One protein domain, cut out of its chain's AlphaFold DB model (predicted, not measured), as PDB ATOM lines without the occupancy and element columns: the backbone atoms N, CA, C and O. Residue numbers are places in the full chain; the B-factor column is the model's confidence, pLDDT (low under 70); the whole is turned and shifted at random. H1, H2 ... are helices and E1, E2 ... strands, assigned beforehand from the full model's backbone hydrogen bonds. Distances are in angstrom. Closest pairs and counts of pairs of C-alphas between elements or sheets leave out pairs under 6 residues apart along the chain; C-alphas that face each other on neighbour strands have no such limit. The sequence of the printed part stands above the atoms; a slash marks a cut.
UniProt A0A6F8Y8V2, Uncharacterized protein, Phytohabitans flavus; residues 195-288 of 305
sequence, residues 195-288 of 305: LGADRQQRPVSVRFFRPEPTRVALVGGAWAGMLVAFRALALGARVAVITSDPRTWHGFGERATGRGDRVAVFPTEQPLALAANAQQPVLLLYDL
ATOM      1  N   LEU A 195      36.240  15.576  48.468       86.00
ATOM      2  CA  LEU A 195      37.207  16.062  49.460       86.00
ATOM      3  C   LEU A 195      36.539  16.462  50.777       86.00
ATOM      4  O   LEU A 195      37.127  16.321  51.845       86.00
ATOM      5  N   GLY A 196      35.281  16.885  50.722       85.81
ATOM      6  CA  GLY A 196      34.536  17.365  51.879       85.81
ATOM      7  C   GLY A 196      33.310  18.141  51.433       85.81
ATOM      8  O   GLY A 196      32.815  17.914  50.329       85.81
ATOM      9  N   ALA A 197      32.857  19.058  52.280       87.88
ATOM     10  CA  ALA A 197      31.807  20.004  51.951       87.88
ATOM     11  C   ALA A 197      32.344  21.440  52.013       87.88
ATOM     12  O   ALA A 197      33.253  21.731  52.794       87.88
ATOM     13  N   ASP A 198      31.813  22.323  51.171       89.69
ATOM     14  CA  ASP A 198      32.099  23.755  51.231       89.69
ATOM     15  C   ASP A 198      31.361  24.431  52.404       89.69
ATOM     16  O   ASP A 198      30.674  23.788  53.205       89.69
ATOM     17  N   ARG A 199      31.486  25.761  52.519       91.75
ATOM     18  CA  ARG A 199      30.804  26.539  53.570       91.75
ATOM     19  C   ARG A 199      29.276  26.453  53.483       91.75
ATOM     20  O   ARG A 199      28.599  26.713  54.470       91.75
ATOM     21  N   GLN A 200      28.744  26.086  52.322       94.25
ATOM     22  CA  GLN A 200      27.326  25.911  52.035       94.25
ATOM     23  C   GLN A 200      26.891  24.439  52.140       94.25
ATOM     24  O   GLN A 200      25.790  24.103  51.709       94.25
ATOM     25  N   GLN A 201      27.727  23.565  52.717       90.12
ATOM     26  CA  GLN A 201      27.478  22.127  52.870       90.12
ATOM     27  C   GLN A 201      27.338  21.366  51.539       90.12
ATOM     28  O   GLN A 201      26.782  20.269  51.497       90.12
ATOM     29  N   ARG A 202      27.859  21.907  50.432       88.50
ATOM     30  CA  ARG A 202      27.849  21.221  49.133       88.50
ATOM     31  C   ARG A 202      29.100  20.363  48.977       88.50
ATOM     32  O   ARG A 202      30.190  20.820  49.323       88.50
ATOM     33  N   PRO A 203      28.986  19.137  48.437       86.38
ATOM     34  CA  PRO A 203      30.131  18.258  48.269       86.38
ATOM     35  C   PRO A 203      31.143  18.855  47.287       86.38
ATOM     36  O   PRO A 203      30.833  19.129  46.129       86.38
ATOM     37  N   VAL A 204      32.386  18.998  47.739       86.44
ATOM     38  CA  VAL A 204      33.516  19.410  46.904       86.44
ATOM     39  C   VAL A 204      34.118  18.156  46.294       86.44
ATOM     40  O   VAL A 204      34.661  17.325  47.020       86.44
ATOM     41  N   SER A 205      34.027  18.003  44.972       87.94
ATOM     42  CA  SER A 205      34.605  16.861  44.253       87.94
ATOM     43  C   SER A 205      35.733  17.294  43.319       87.94
ATOM     44  O   SER A 205      35.636  18.301  42.623       87.94
ATOM     45  N   VAL A 206      36.814  16.515  43.301       86.56
ATOM     46  CA  VAL A 206      37.987  16.742  42.454       86.56
ATOM     47  C   VAL A 206      38.298  15.472  41.680       86.56
ATOM     48  O   VAL A 206      38.447  14.389  42.238       86.56
ATOM     49  N   ARG A 207      38.410  15.582  40.361       86.75
ATOM     50  CA  ARG A 207      38.685  14.438  39.484       86.75
ATOM     51  C   ARG A 207      40.193  14.277  39.287       86.75
ATOM     52  O   ARG A 207      40.712  14.744  38.282       86.75
ATOM     53  N   PHE A 208      40.857  13.633  40.251       82.94
ATOM     54  CA  PHE A 208      42.304  13.365  40.222       82.94
ATOM     55  C   PHE A 208      42.717  12.333  39.166       82.94
ATOM     56  O   PHE A 208      43.787  12.450  38.581       82.94
ATOM     57  N   PHE A 209      41.875  11.324  38.926       85.44
ATOM     58  CA  PHE A 209      42.193  10.207  38.038       85.44
ATOM     59  C   PHE A 209      41.484  10.386  36.699       85.44
ATOM     60  O   PHE A 209      40.316  10.029  36.532       85.44
ATOM     61  N   ARG A 210      42.196  11.003  35.758       81.00
ATOM     62  CA  ARG A 210      41.770  11.210  34.373       81.00
ATOM     63  C   ARG A 210      42.862  10.726  33.418       81.00
ATOM     64  O   ARG A 210      44.005  10.581  33.854       81.00
ATOM     65  N   PRO A 211      42.527  10.486  32.140       74.69
ATOM     66  CA  PRO A 211      43.537  10.282  31.106       74.69
ATOM     67  C   PRO A 211      44.530  11.450  31.040       74.69
ATOM     68  O   PRO A 211      45.725  11.238  30.858       74.69
ATOM     69  N   GLU A 212      44.047  12.678  31.249       80.75
ATOM     70  CA  GLU A 212      44.877  13.875  31.313       80.75
ATOM     71  C   GLU A 212      45.519  14.035  32.703       80.75
ATOM     72  O   GLU A 212      44.818  13.973  33.725       80.75
ATOM     73  N   PRO A 213      46.834  14.315  32.778       77.75
ATOM     74  CA  PRO A 213      47.491  14.590  34.048       77.75
ATOM     75  C   PRO A 213      46.830  15.759  34.782       77.75
ATOM     76  O   PRO A 213      46.753  16.874  34.269       77.75
ATOM     77  N   THR A 214      46.371  15.513  36.009       85.25
ATOM     78  CA  THR A 214      45.704  16.524  36.835       85.25
ATOM     79  C   THR A 214      46.633  16.970  37.959       85.25
ATOM     80  O   THR A 214      47.101  16.149  38.746       85.25
ATOM     81  N   ARG A 215      46.888  18.278  38.050       88.69
ATOM     82  CA  ARG A 215      47.671  18.891  39.132       88.69
ATOM     83  C   ARG A 215      46.757  19.688  40.042       88.69
ATOM     84  O   ARG A 215      45.942  20.471  39.565       88.69
ATOM     85  N   VAL A 216      46.917  19.504  41.346       89.31
ATOM     86  CA  VAL A 216      46.153  20.223  42.366       89.31
ATOM     87  C   VAL A 216      47.115  20.702  43.435       89.31
ATOM     88  O   VAL A 216      47.924  19.920  43.931       89.31
ATOM     89  N   ALA A 217      47.019  21.979  43.788       91.25
ATOM     90  CA  ALA A 217      47.679  22.512  44.966       91.25
ATOM     91  C   ALA A 217      46.753  22.322  46.171       91.25
ATOM     92  O   ALA A 217      45.606  22.771  46.157       91.25
ATOM     93  N   LEU A 218      47.248  21.639  47.200       90.06
ATOM     94  CA  LEU A 218      46.552  21.499  48.469       90.06
ATOM     95  C   LEU A 218      47.158  22.483  49.465       90.06
ATOM     96  O   LEU A 218      48.327  22.364  49.817       90.06
ATOM     97  N   VAL A 219      46.352  23.435  49.928       89.06
ATOM     98  CA  VAL A 219      46.747  24.365  50.987       89.06
ATOM     99  C   VAL A 219      46.154  23.872  52.299       89.06
ATOM    100  O   VAL A 219      44.937  23.853  52.478       89.06
ATOM    101  N   GLY A 220      47.021  23.436  53.202       87.12
ATOM    102  CA  GLY A 220      46.653  22.898  54.503       87.12
ATOM    103  C   GLY A 220      47.844  22.216  55.166       87.12
ATOM    104  O   GLY A 220      48.934  22.174  54.605       87.12
ATOM    105  N   GLY A 221      47.633  21.680  56.365       88.50
ATOM    106  CA  GLY A 221      48.650  20.867  57.033       88.50
ATOM    107  C   GLY A 221      48.753  19.454  56.448       88.50
ATOM    108  O   GLY A 221      47.883  19.016  55.690       88.50
ATOM    109  N   ALA A 222      49.763  18.700  56.892       88.25
ATOM    110  CA  ALA A 222      49.998  17.313  56.478       88.25
ATOM    111  C   ALA A 222      48.753  16.412  56.622       88.25
ATOM    112  O   ALA A 222      48.509  15.543  55.788       88.25
ATOM    113  N   TRP A 223      47.901  16.671  57.623       89.81
ATOM    114  CA  TRP A 223      46.633  15.959  57.808       89.81
ATOM    115  C   TRP A 223      45.684  16.073  56.604       89.81
ATOM    116  O   TRP A 223      45.044  15.089  56.230       89.81
ATOM    117  N   ALA A 224      45.612  17.237  55.951       91.31
ATOM    118  CA  ALA A 224      44.801  17.395  54.747       91.31
ATOM    119  C   ALA A 224      45.353  16.521  53.608       91.31
ATOM    120  O   ALA A 224      44.587  15.869  52.898       91.31
ATOM    121  N   GLY A 225      46.683  16.452  53.477       93.38
ATOM    122  CA  GLY A 225      47.355  15.556  52.534       93.38
ATOM    123  C   GLY A 225      47.039  14.091  52.822       93.38
ATOM    124  O   GLY A 225      46.680  13.345  51.912       93.38
ATOM    125  N   MET A 226      47.091  13.683  54.094       94.69
ATOM    126  CA  MET A 226      46.727  12.329  54.521       94.69
ATOM    127  C   MET A 226      45.265  12.004  54.221       94.69
ATOM    128  O   MET A 226      44.970  10.893  53.792       94.69
ATOM    129  N   LEU A 227      44.343  12.955  54.394       93.62
ATOM    130  CA  LEU A 227      42.936  12.764  54.048       93.62
ATOM    131  C   LEU A 227      42.758  12.524  52.544       93.62
ATOM    132  O   LEU A 227      42.038  11.606  52.151       93.62
ATOM    133  N   VAL A 228      43.424  13.315  51.699       94.06
ATOM    134  CA  VAL A 228      43.410  13.115  50.241       94.06
ATOM    135  C   VAL A 228      43.999  11.750  49.885       94.06
ATOM    136  O   VAL A 228      43.377  11.001  49.133       94.06
ATOM    137  N   ALA A 229      45.146  11.391  50.469       94.81
ATOM    138  CA  ALA A 229      45.784  10.095  50.266       94.81
ATOM    139  C   ALA A 229      44.868   8.938  50.693       94.81
ATOM    140  O   ALA A 229      44.684   7.995  49.933       94.81
ATOM    141  N   PHE A 230      44.225   9.030  51.858       94.94
ATOM    142  CA  PHE A 230      43.290   8.022  52.359       94.94
ATOM    143  C   PHE A 230      42.117   7.812  51.401       94.94
ATOM    144  O   PHE A 230      41.791   6.686  51.033       94.94
ATOM    145  N   ARG A 231      41.495   8.900  50.942       92.62
ATOM    146  CA  ARG A 231      40.374   8.797  50.006       92.62
ATOM    147  C   ARG A 231      40.834   8.275  48.641       92.62
ATOM    148  O   ARG A 231      40.112   7.507  48.014       92.62
ATOM    149  N   ALA A 232      42.028   8.646  48.183       92.81
ATOM    150  CA  ALA A 232      42.613   8.089  46.965       92.81
ATOM    151  C   ALA A 232      42.850   6.573  47.092       92.81
ATOM    152  O   ALA A 232      42.514   5.821  46.179       92.81
ATOM    153  N   LEU A 233      43.348   6.111  48.243       92.81
ATOM    154  CA  LEU A 233      43.504   4.686  48.553       92.81
ATOM    155  C   LEU A 233      42.158   3.948  48.532       92.81
ATOM    156  O   LEU A 233      42.090   2.832  48.023       92.81
ATOM    157  N   ALA A 234      41.079   4.583  49.002       90.00
ATOM    158  CA  ALA A 234      39.726   4.024  48.927       90.00
ATOM    159  C   ALA A 234      39.226   3.832  47.480       90.00
ATOM    160  O   ALA A 234      38.401   2.958  47.234       90.00
ATOM    161  N   LEU A 235      39.762   4.589  46.513       88.06
ATOM    162  CA  LEU A 235      39.529   4.386  45.075       88.06
ATOM    163  C   LEU A 235      40.471   3.343  44.445       88.06
ATOM    164  O   LEU A 235      40.495   3.188  43.227       88.06
ATOM    165  N   GLY A 236      41.269   2.638  45.251       88.69
ATOM    166  CA  GLY A 236      42.227   1.636  44.786       88.69
ATOM    167  C   GLY A 236      43.551   2.214  44.284       88.69
ATOM    168  O   GLY A 236      44.369   1.459  43.748       88.69
ATOM    169  N   ALA A 237      43.791   3.516  44.470       91.25
ATOM    170  CA  ALA A 237      45.028   4.151  44.040       91.25
ATOM    171  C   ALA A 237      46.249   3.634  44.819       91.25
ATOM    172  O   ALA A 237      46.141   3.145  45.944       91.25
ATOM    173  N   ARG A 238      47.431   3.778  44.222       92.81
ATOM    174  CA  ARG A 238      48.723   3.700  44.912       92.81
ATOM    175  C   ARG A 238      49.224   5.117  45.145       92.81
ATOM    176  O   ARG A 238      49.148   5.950  44.241       92.81
ATOM    177  N   VAL A 239      49.725   5.396  46.344       94.25
ATOM    178  CA  VAL A 239      50.170   6.741  46.724       94.25
ATOM    179  C   VAL A 239      51.680   6.748  46.912       94.25
ATOM    180  O   VAL A 239      52.220   5.957  47.682       94.25
ATOM    181  N   ALA A 240      52.358   7.659  46.222       93.94
ATOM    182  CA  ALA A 240      53.743   8.007  46.499       93.94
ATOM    183  C   ALA A 240      53.777   9.377  47.166       93.94
ATOM    184  O   ALA A 240      53.304  10.356  46.591       93.94
ATOM    185  N   VAL A 241      54.322   9.435  48.374       94.38
ATOM    186  CA  VAL A 241      54.493  10.671  49.131       94.38
ATOM    187  C   VAL A 241      55.953  11.073  49.053       94.38
ATOM    188  O   VAL A 241      56.823  10.304  49.447       94.38
ATOM    189  N   ILE A 242      56.218  12.271  48.559       93.31
ATOM    190  CA  ILE A 242      57.530  12.910  48.601       93.31
ATOM    191  C   ILE A 242      57.437  13.974  49.690       93.31
ATOM    192  O   ILE A 242      56.631  14.893  49.569       93.31
ATOM    193  N   THR A 243      58.191  13.813  50.774       91.62
ATOM    194  CA  THR A 243      58.083  14.662  51.969       91.62
ATOM    195  C   THR A 243      59.443  14.923  52.595       91.62
ATOM    196  O   THR A 243      60.285  14.031  52.651       91.62
ATOM    197  N   SER A 244      59.644  16.130  53.119       89.56
ATOM    198  CA  SER A 244      60.819  16.456  53.933       89.56
ATOM    199  C   SER A 244      60.763  15.837  55.337       89.56
ATOM    200  O   SER A 244      61.810  15.660  55.961       89.56
ATOM    201  N   ASP A 245      59.575  15.437  55.811       90.06
ATOM    202  CA  ASP A 245      59.377  14.758  57.095       90.06
ATOM    203  C   ASP A 245      58.690  13.383  56.934       90.06
ATOM    204  O   ASP A 245      57.474  13.233  57.116       90.06
ATOM    205  N   PRO A 246      59.467  12.319  56.652       90.81
ATOM    206  CA  PRO A 246      58.929  10.966  56.527       90.81
ATOM    207  C   PRO A 246      58.291  10.424  57.809       90.81
ATOM    208  O   PRO A 246      57.469   9.507  57.738       90.81
ATOM    209  N   ARG A 247      58.650  10.954  58.990       91.75
ATOM    210  CA  ARG A 247      58.133  10.451  60.274       91.75
ATOM    211  C   ARG A 247      56.644  10.727  60.411       91.75
ATOM    212  O   ARG A 247      55.915   9.857  60.879       91.75
ATOM    213  N   THR A 248      56.190  11.879  59.924       92.12
ATOM    214  CA  THR A 248      54.770  12.247  59.885       92.12
ATOM    215  C   THR A 248      53.928  11.222  59.110       92.12
ATOM    216  O   THR A 248      52.795  10.924  59.487       92.12
ATOM    217  N   TRP A 249      54.498  10.592  58.081       92.69
ATOM    218  CA  TRP A 249      53.818   9.616  57.224       92.69
ATOM    219  C   TRP A 249      54.044   8.152  57.623       92.69
ATOM    220  O   TRP A 249      53.474   7.240  57.013       92.69
ATOM    221  N   HIS A 250      54.845   7.904  58.660       91.12
ATOM    222  CA  HIS A 250      55.216   6.559  59.079       91.12
ATOM    223  C   HIS A 250      53.985   5.699  59.422       91.12
ATOM    224  O   HIS A 250      53.063   6.114  60.137       91.12
ATOM    225  N   GLY A 251      53.949   4.480  58.877       91.06
ATOM    226  CA  GLY A 251      52.867   3.516  59.095       91.06
ATOM    227  C   GLY A 251      51.489   3.965  58.593       91.06
ATOM    228  O   GLY A 251      50.490   3.336  58.934       91.06
ATOM    229  N   PHE A 252      51.382   5.059  57.828       94.38
ATOM    230  CA  PHE A 252      50.092   5.545  57.332       94.38
ATOM    231  C   PHE A 252      49.419   4.528  56.402       94.38
ATOM    232  O   PHE A 252      48.240   4.245  56.578       94.38
ATOM    233  N   GLY A 253      50.157   3.939  55.454       92.62
ATOM    234  CA  GLY A 253      49.593   2.980  54.494       92.62
ATOM    235  C   GLY A 253      49.008   1.730  55.150       92.62
ATOM    236  O   GLY A 253      47.889   1.325  54.823       92.62
ATOM    237  N   GLU A 254      49.723   1.176  56.130       93.12
ATOM    238  CA  GLU A 254      49.270   0.021  56.906       93.12
ATOM    239  C   GLU A 254      48.032   0.363  57.742       93.12
ATOM    240  O   GLU A 254      47.039  -0.354  57.677       93.12
ATOM    241  N   ARG A 255      48.021   1.511  58.431       94.12
ATOM    242  CA  ARG A 255      46.837   1.979  59.172       94.12
ATOM    243  C   ARG A 255      45.638   2.266  58.264       94.12
ATOM    244  O   ARG A 255      44.504   2.031  58.662       94.12
ATOM    245  N   ALA A 256      45.877   2.783  57.061       92.44
ATOM    246  CA  ALA A 256      44.829   3.163  56.119       92.44
ATOM    247  C   ALA A 256      44.209   1.965  55.386       92.44
ATOM    248  O   ALA A 256      43.025   1.998  55.063       92.44
ATOM    249  N   THR A 257      45.003   0.937  55.077       90.62
ATOM    250  CA  THR A 257      44.589  -0.142  54.159       90.62
ATOM    251  C   THR A 257      44.811  -1.555  54.690       90.62
ATOM    252  O   THR A 257      44.414  -2.513  54.032       90.62
ATOM    253  N   GLY A 258      45.474  -1.711  55.838       91.06
ATOM    254  CA  GLY A 258      45.974  -2.998  56.328       91.06
ATOM    255  C   GLY A 258      47.116  -3.572  55.484       91.06
ATOM    256  O   GLY A 258      47.453  -4.743  55.630       91.06
ATOM    257  N   ARG A 259      47.680  -2.788  54.553       86.94
ATOM    258  CA  ARG A 259      48.711  -3.234  53.611       86.94
ATOM    259  C   ARG A 259      49.850  -2.221  53.505       86.94
ATOM    260  O   ARG A 259      49.619  -1.021  53.376       86.94
ATOM    261  N   GLY A 260      51.087  -2.715  53.493       86.19
ATOM    262  CA  GLY A 260      52.290  -1.886  53.341       86.19
ATOM    263  C   GLY A 260      52.648  -1.524  51.893       86.19
ATOM    264  O   GLY A 260      53.476  -0.650  51.672       86.19
ATOM    265  N   ASP A 261      52.028  -2.158  50.891       88.44
ATOM    266  CA  ASP A 261      52.376  -2.014  49.464       88.44
ATOM    267  C   ASP A 261      51.653  -0.855  48.749       88.44
ATOM    268  O   ASP A 261      51.920  -0.562  47.578       88.44
ATOM    269  N   ARG A 262      50.712  -0.200  49.436       91.00
ATOM    270  CA  ARG A 262      49.823   0.816  48.851       91.00
ATOM    271  C   ARG A 262      50.329   2.247  48.977       91.00
ATOM    272  O   ARG A 262      49.926   3.093  48.177       91.00
ATOM    273  N   VAL A 263      51.202   2.510  49.948       94.25
ATOM    274  CA  VAL A 263      51.799   3.828  50.184       94.25
ATOM    275  C   VAL A 263      53.309   3.681  50.274       94.25
ATOM    276  O   VAL A 263      53.801   2.906  51.085       94.25
ATOM    277  N   ALA A 264      54.032   4.458  49.475       92.50
ATOM    278  CA  ALA A 264      55.480   4.586  49.568       92.50
ATOM    279  C   ALA A 264      55.841   6.032  49.925       92.50
ATOM    280  O   ALA A 264      55.278   6.965  49.355       92.50
ATOM    281  N   VAL A 265      56.756   6.209  50.877       93.62
ATOM    282  CA  VAL A 265      57.188   7.524  51.370       93.62
ATOM    283  C   VAL A 265      58.657   7.713  51.018       93.62
ATOM    284  O   VAL A 265      59.486   6.865  51.346       93.62
ATOM    285  N   PHE A 266      58.973   8.824  50.366       91.12
ATOM    286  CA  PHE A 266      60.306   9.171  49.902       91.12
ATOM    287  C   PHE A 266      60.722  10.527  50.486       91.12
ATOM    288  O   PHE A 266      59.926  11.464  50.463       91.12
ATOM    289  N   PRO A 267      61.965  10.659  50.981       88.19
ATOM    290  CA  PRO A 267      62.474  11.930  51.497       88.19
ATOM    291  C   PRO A 267      62.749  12.961  50.389       88.19
ATOM    292  O   PRO A 267      62.816  14.157  50.638       88.19
ATOM    293  N   THR A 268      62.950  12.491  49.159       85.50
ATOM    294  CA  THR A 268      63.230  13.311  47.979       85.50
ATOM    295  C   THR A 268      62.641  12.638  46.752       85.50
ATOM    296  O   THR A 268      62.419  11.423  46.748       85.50
ATOM    297  N   GLU A 269      62.411  13.420  45.704       78.06
ATOM    298  CA  GLU A 269      62.026  12.906  44.397       78.06
ATOM    299  C   GLU A 269      63.066  11.909  43.871       78.06
ATOM    300  O   GLU A 269      64.275  12.138  43.904       78.06
ATOM    301  N   GLN A 270      62.576  10.755  43.433       74.50
ATOM    302  CA  GLN A 270      63.364   9.698  42.812       74.50
ATOM    303  C   GLN A 270      62.616   9.242  41.559       74.50
ATOM    304  O   GLN A 270      61.381   9.305  41.549       74.50
ATOM    305  N   PRO A 271      63.314   8.773  40.507       67.12
ATOM    306  CA  PRO A 271      62.665   8.206  39.331       67.12
ATOM    307  C   PRO A 271      61.776   7.026  39.734       67.12
ATOM    308  O   PRO A 271      62.248   5.917  39.985       67.12
ATOM    309  N   LEU A 272      60.473   7.278  39.838       66.25
ATOM    310  CA  LEU A 272      59.523   6.298  40.330       66.25
ATOM    311  C   LEU A 272      58.795   5.676  39.143       66.25
ATOM    312  O   LEU A 272      57.923   6.292  38.531       66.25
ATOM    313  N   ALA A 273      59.144   4.432  38.818       64.12
ATOM    314  CA  ALA A 273      58.461   3.645  37.796       64.12
ATOM    315  C   ALA A 273      57.121   3.100  38.330       64.12
ATOM    316  O   ALA A 273      56.903   1.892  38.423       64.12
ATOM    317  N   LEU A 274      56.212   3.993  38.731       68.38
ATOM    318  CA  LEU A 274      54.842   3.621  39.062       68.38
ATOM    319  C   LEU A 274      54.034   3.516  37.770       68.38
ATOM    320  O   LEU A 274      53.542   4.510  37.241       68.38
ATOM    321  N   ALA A 275      53.888   2.294  37.267       71.94
ATOM    322  CA  ALA A 275      52.975   2.014  36.169       71.94
ATOM    323  C   ALA A 275      51.525   2.220  36.644       71.94
ATOM    324  O   ALA A 275      50.965   1.378  37.348       71.94
ATOM    325  N   ALA A 276      50.927   3.352  36.275       76.69
ATOM    326  CA  ALA A 276      49.514   3.612  36.504       76.69
ATOM    327  C   ALA A 276      48.665   2.869  35.465       76.69
ATOM    328  O   ALA A 276      48.992   2.837  34.279       76.69
ATOM    329  N   ASN A 277      47.546   2.298  35.899       79.81
ATOM    330  CA  ASN A 277      46.523   1.769  35.001       79.81
ATOM    331  C   ASN A 277      45.125   2.083  35.550       79.81
ATOM    332  O   ASN A 277      44.985   2.564  36.671       79.81
ATOM    333  N   ALA A 278      44.084   1.804  34.765       77.25
ATOM    334  CA  ALA A 278      42.709   2.128  35.148       77.25
ATOM    335  C   ALA A 278      42.237   1.437  36.447       77.25
ATOM    336  O   ALA A 278      41.364   1.967  37.125       77.25
ATOM    337  N   GLN A 279      42.803   0.276  36.797       80.44
ATOM    338  CA  GLN A 279      42.467  -0.477  38.015       80.44
ATOM    339  C   GLN A 279      43.326  -0.076  39.221       80.44
ATOM    340  O   GLN A 279      42.950  -0.315  40.365       80.44
ATOM    341  N   GLN A 280      44.498   0.504  38.972       83.31
ATOM    342  CA  GLN A 280      45.452   0.947  39.982       83.31
ATOM    343  C   GLN A 280      46.029   2.298  39.556       83.31
ATOM    344  O   GLN A 280      47.156   2.369  39.049       83.31
ATOM    345  N   PRO A 281      45.248   3.380  39.704       89.12
ATOM    346  CA  PRO A 281      45.751   4.706  39.413       89.12
ATOM    347  C   PRO A 281      46.822   5.099  40.434       89.12
ATOM    348  O   PRO A 281      46.927   4.527  41.521       89.12
ATOM    349  N   VAL A 282      47.629   6.092  40.084       91.31
ATOM    350  CA  VAL A 282      48.752   6.540  40.909       91.31
ATOM    351  C   VAL A 282      48.547   7.999  41.291       91.31
ATOM    352  O   VAL A 282      48.234   8.826  40.437       91.31
ATOM    353  N   LEU A 283      48.735   8.311  42.574       92.69
ATOM    354  CA  LEU A 283      48.762   9.673  43.098       92.69
ATOM    355  C   LEU A 283      50.169   9.993  43.613       92.69
ATOM    356  O   LEU A 283      50.657   9.326  44.527       92.69
ATOM    357  N   LEU A 284      50.798  11.025  43.048       93.00
ATOM    358  CA  LEU A 284      52.014  11.626  43.598       93.00
ATOM    359  C   LEU A 284      51.609  12.797  44.492       93.00
ATOM    360  O   LEU A 284      50.962  13.738  44.029       93.00
ATOM    361  N   LEU A 285      51.995  12.735  45.761       93.44
ATOM    362  CA  LEU A 285      51.763  13.780  46.745       93.44
ATOM    363  C   LEU A 285      53.102  14.393  47.146       93.44
ATOM    364  O   LEU A 285      53.953  13.707  47.702       93.44
ATOM    365  N   TYR A 286      53.263  15.685  46.887       92.56
ATOM    366  CA  TYR A 286      54.405  16.459  47.357       92.56
ATOM    367  C   TYR A 286      53.992  17.183  48.636       92.56
ATOM    368  O   TYR A 286      53.202  18.126  48.593       92.56
ATOM    369  N   ASP A 287      54.488  16.705  49.769       90.94
ATOM    370  CA  ASP A 287      54.315  17.326  51.075       90.94
ATOM    371  C   ASP A 287      55.552  18.166  51.384       90.94
ATOM    372  O   ASP A 287      56.622  17.670  51.726       90.94
ATOM    373  N   LEU A 288      55.405  19.466  51.187       83.38
ATOM    374  CA  LEU A 288      56.521  20.405  51.195       83.38
ATOM    375  C   LEU A 288      56.808  20.915  52.620       83.38
ATOM    376  O   LEU A 288      57.782  21.623  52.860       83.38
TER     377      LEU A 288
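Overview. This is residues 195 to 288 of the 305 residues of an uncharacterized protein of Phytohabitans flavus (UniProt A0A6F8Y8V2). A small three-stranded parallel sheet, E4 E3 E5, has the helix H1 packed along one face, over E3 and E5, and the short helix H2 near E4. Beyond H1, on its side away from the sheet, lies a small hairpin, E1 and E2, at one end of the longest axis; at the other end the long link of residues 267 to 281 loops past the side of the sheet away from H1. The printed part has 94 residues, with two named helices and five named strands in the order E1 E2 H1 E3 H2 E4 E5. The class is mixed, helices and strands, with 42 residues in named elements, under half of those printed. The whole is compact, with a radius of gyration of the C-alphas of 13.3 A and spans of 39 by 29 by 25 A.

Along the chain. In the sheet, E3 is residues 238 to 243, 16.0 A long, E5 is residues 282 to 287, 15.8 A, and E4 is residues 263 to 266, 10.0 A. H1, residues 222 to 234, measures 18.4 A from C-alpha 222 at (49.998, 17.313, 56.478) to C-alpha 234. H2 is residues 252 to 257, 8.5 A. E1, residues 195 to 197, 7.1 A, begins with C-alpha 195 at (37.207, 16.062, 49.460), and E2 is residues 203 to 206, 9.9 A. E5 ends with C-alpha 287 at (54.315, 17.326, 51.075).

Arrangement. E3 is the inner strand. It is parallel to E5 at 18 degrees, with N 242 and O 285 2.8 A apart, within hydrogen-bond range, and parallel to E4 at 25 degrees, with N 266 and O 241 at 2.8 A. H1 is on the sheet at a height of 9.5 A and runs along the strands, at 1 degree to E3 on the local plane; the closest C-alphas of H1 and E5 are those of Ala 222 and Asp 287, 6.9 A apart. H1 and H2 are on one face of the sheet, two layers. E3, H2 and E4 form a strand-helix-strand unit, two parallel neighbour strands with a helix between, with a right-handed crossover. The closest C-alphas of H2 and E4 are those of Gly 253 and Val 263, 4.9 A apart. H1, with residues 230 to 233 alone, only just touches H2, with 3 pairs of C-alphas within 8 A, the closest Phe 230 and Ala 256 at 6.3 A; they run the same way at a shallow tilt of 26 degrees. The hairpin E1 and E2 is antiparallel at 155 degrees, with N 195 and O 204 at 2.8 A. The closest C-alphas of E1 and H1 are those of Leu 195 and Val 228, 6.9 A apart; E1 and E2 are apart from E3, E4 and E5. In H1 and H2 every O i to N i+4 pair is within hydrogen-bond range.

Size, cuts and confidence. The two C-alphas farthest apart are those of Gln 200 and Pro 271, 41.5 A. The printed part has no cut. The links E2 to H1 and E4 to E5 are long, 15 residues each. The mean pLDDT of the printed part is 87.9, and residues 271 to 274 are under 70.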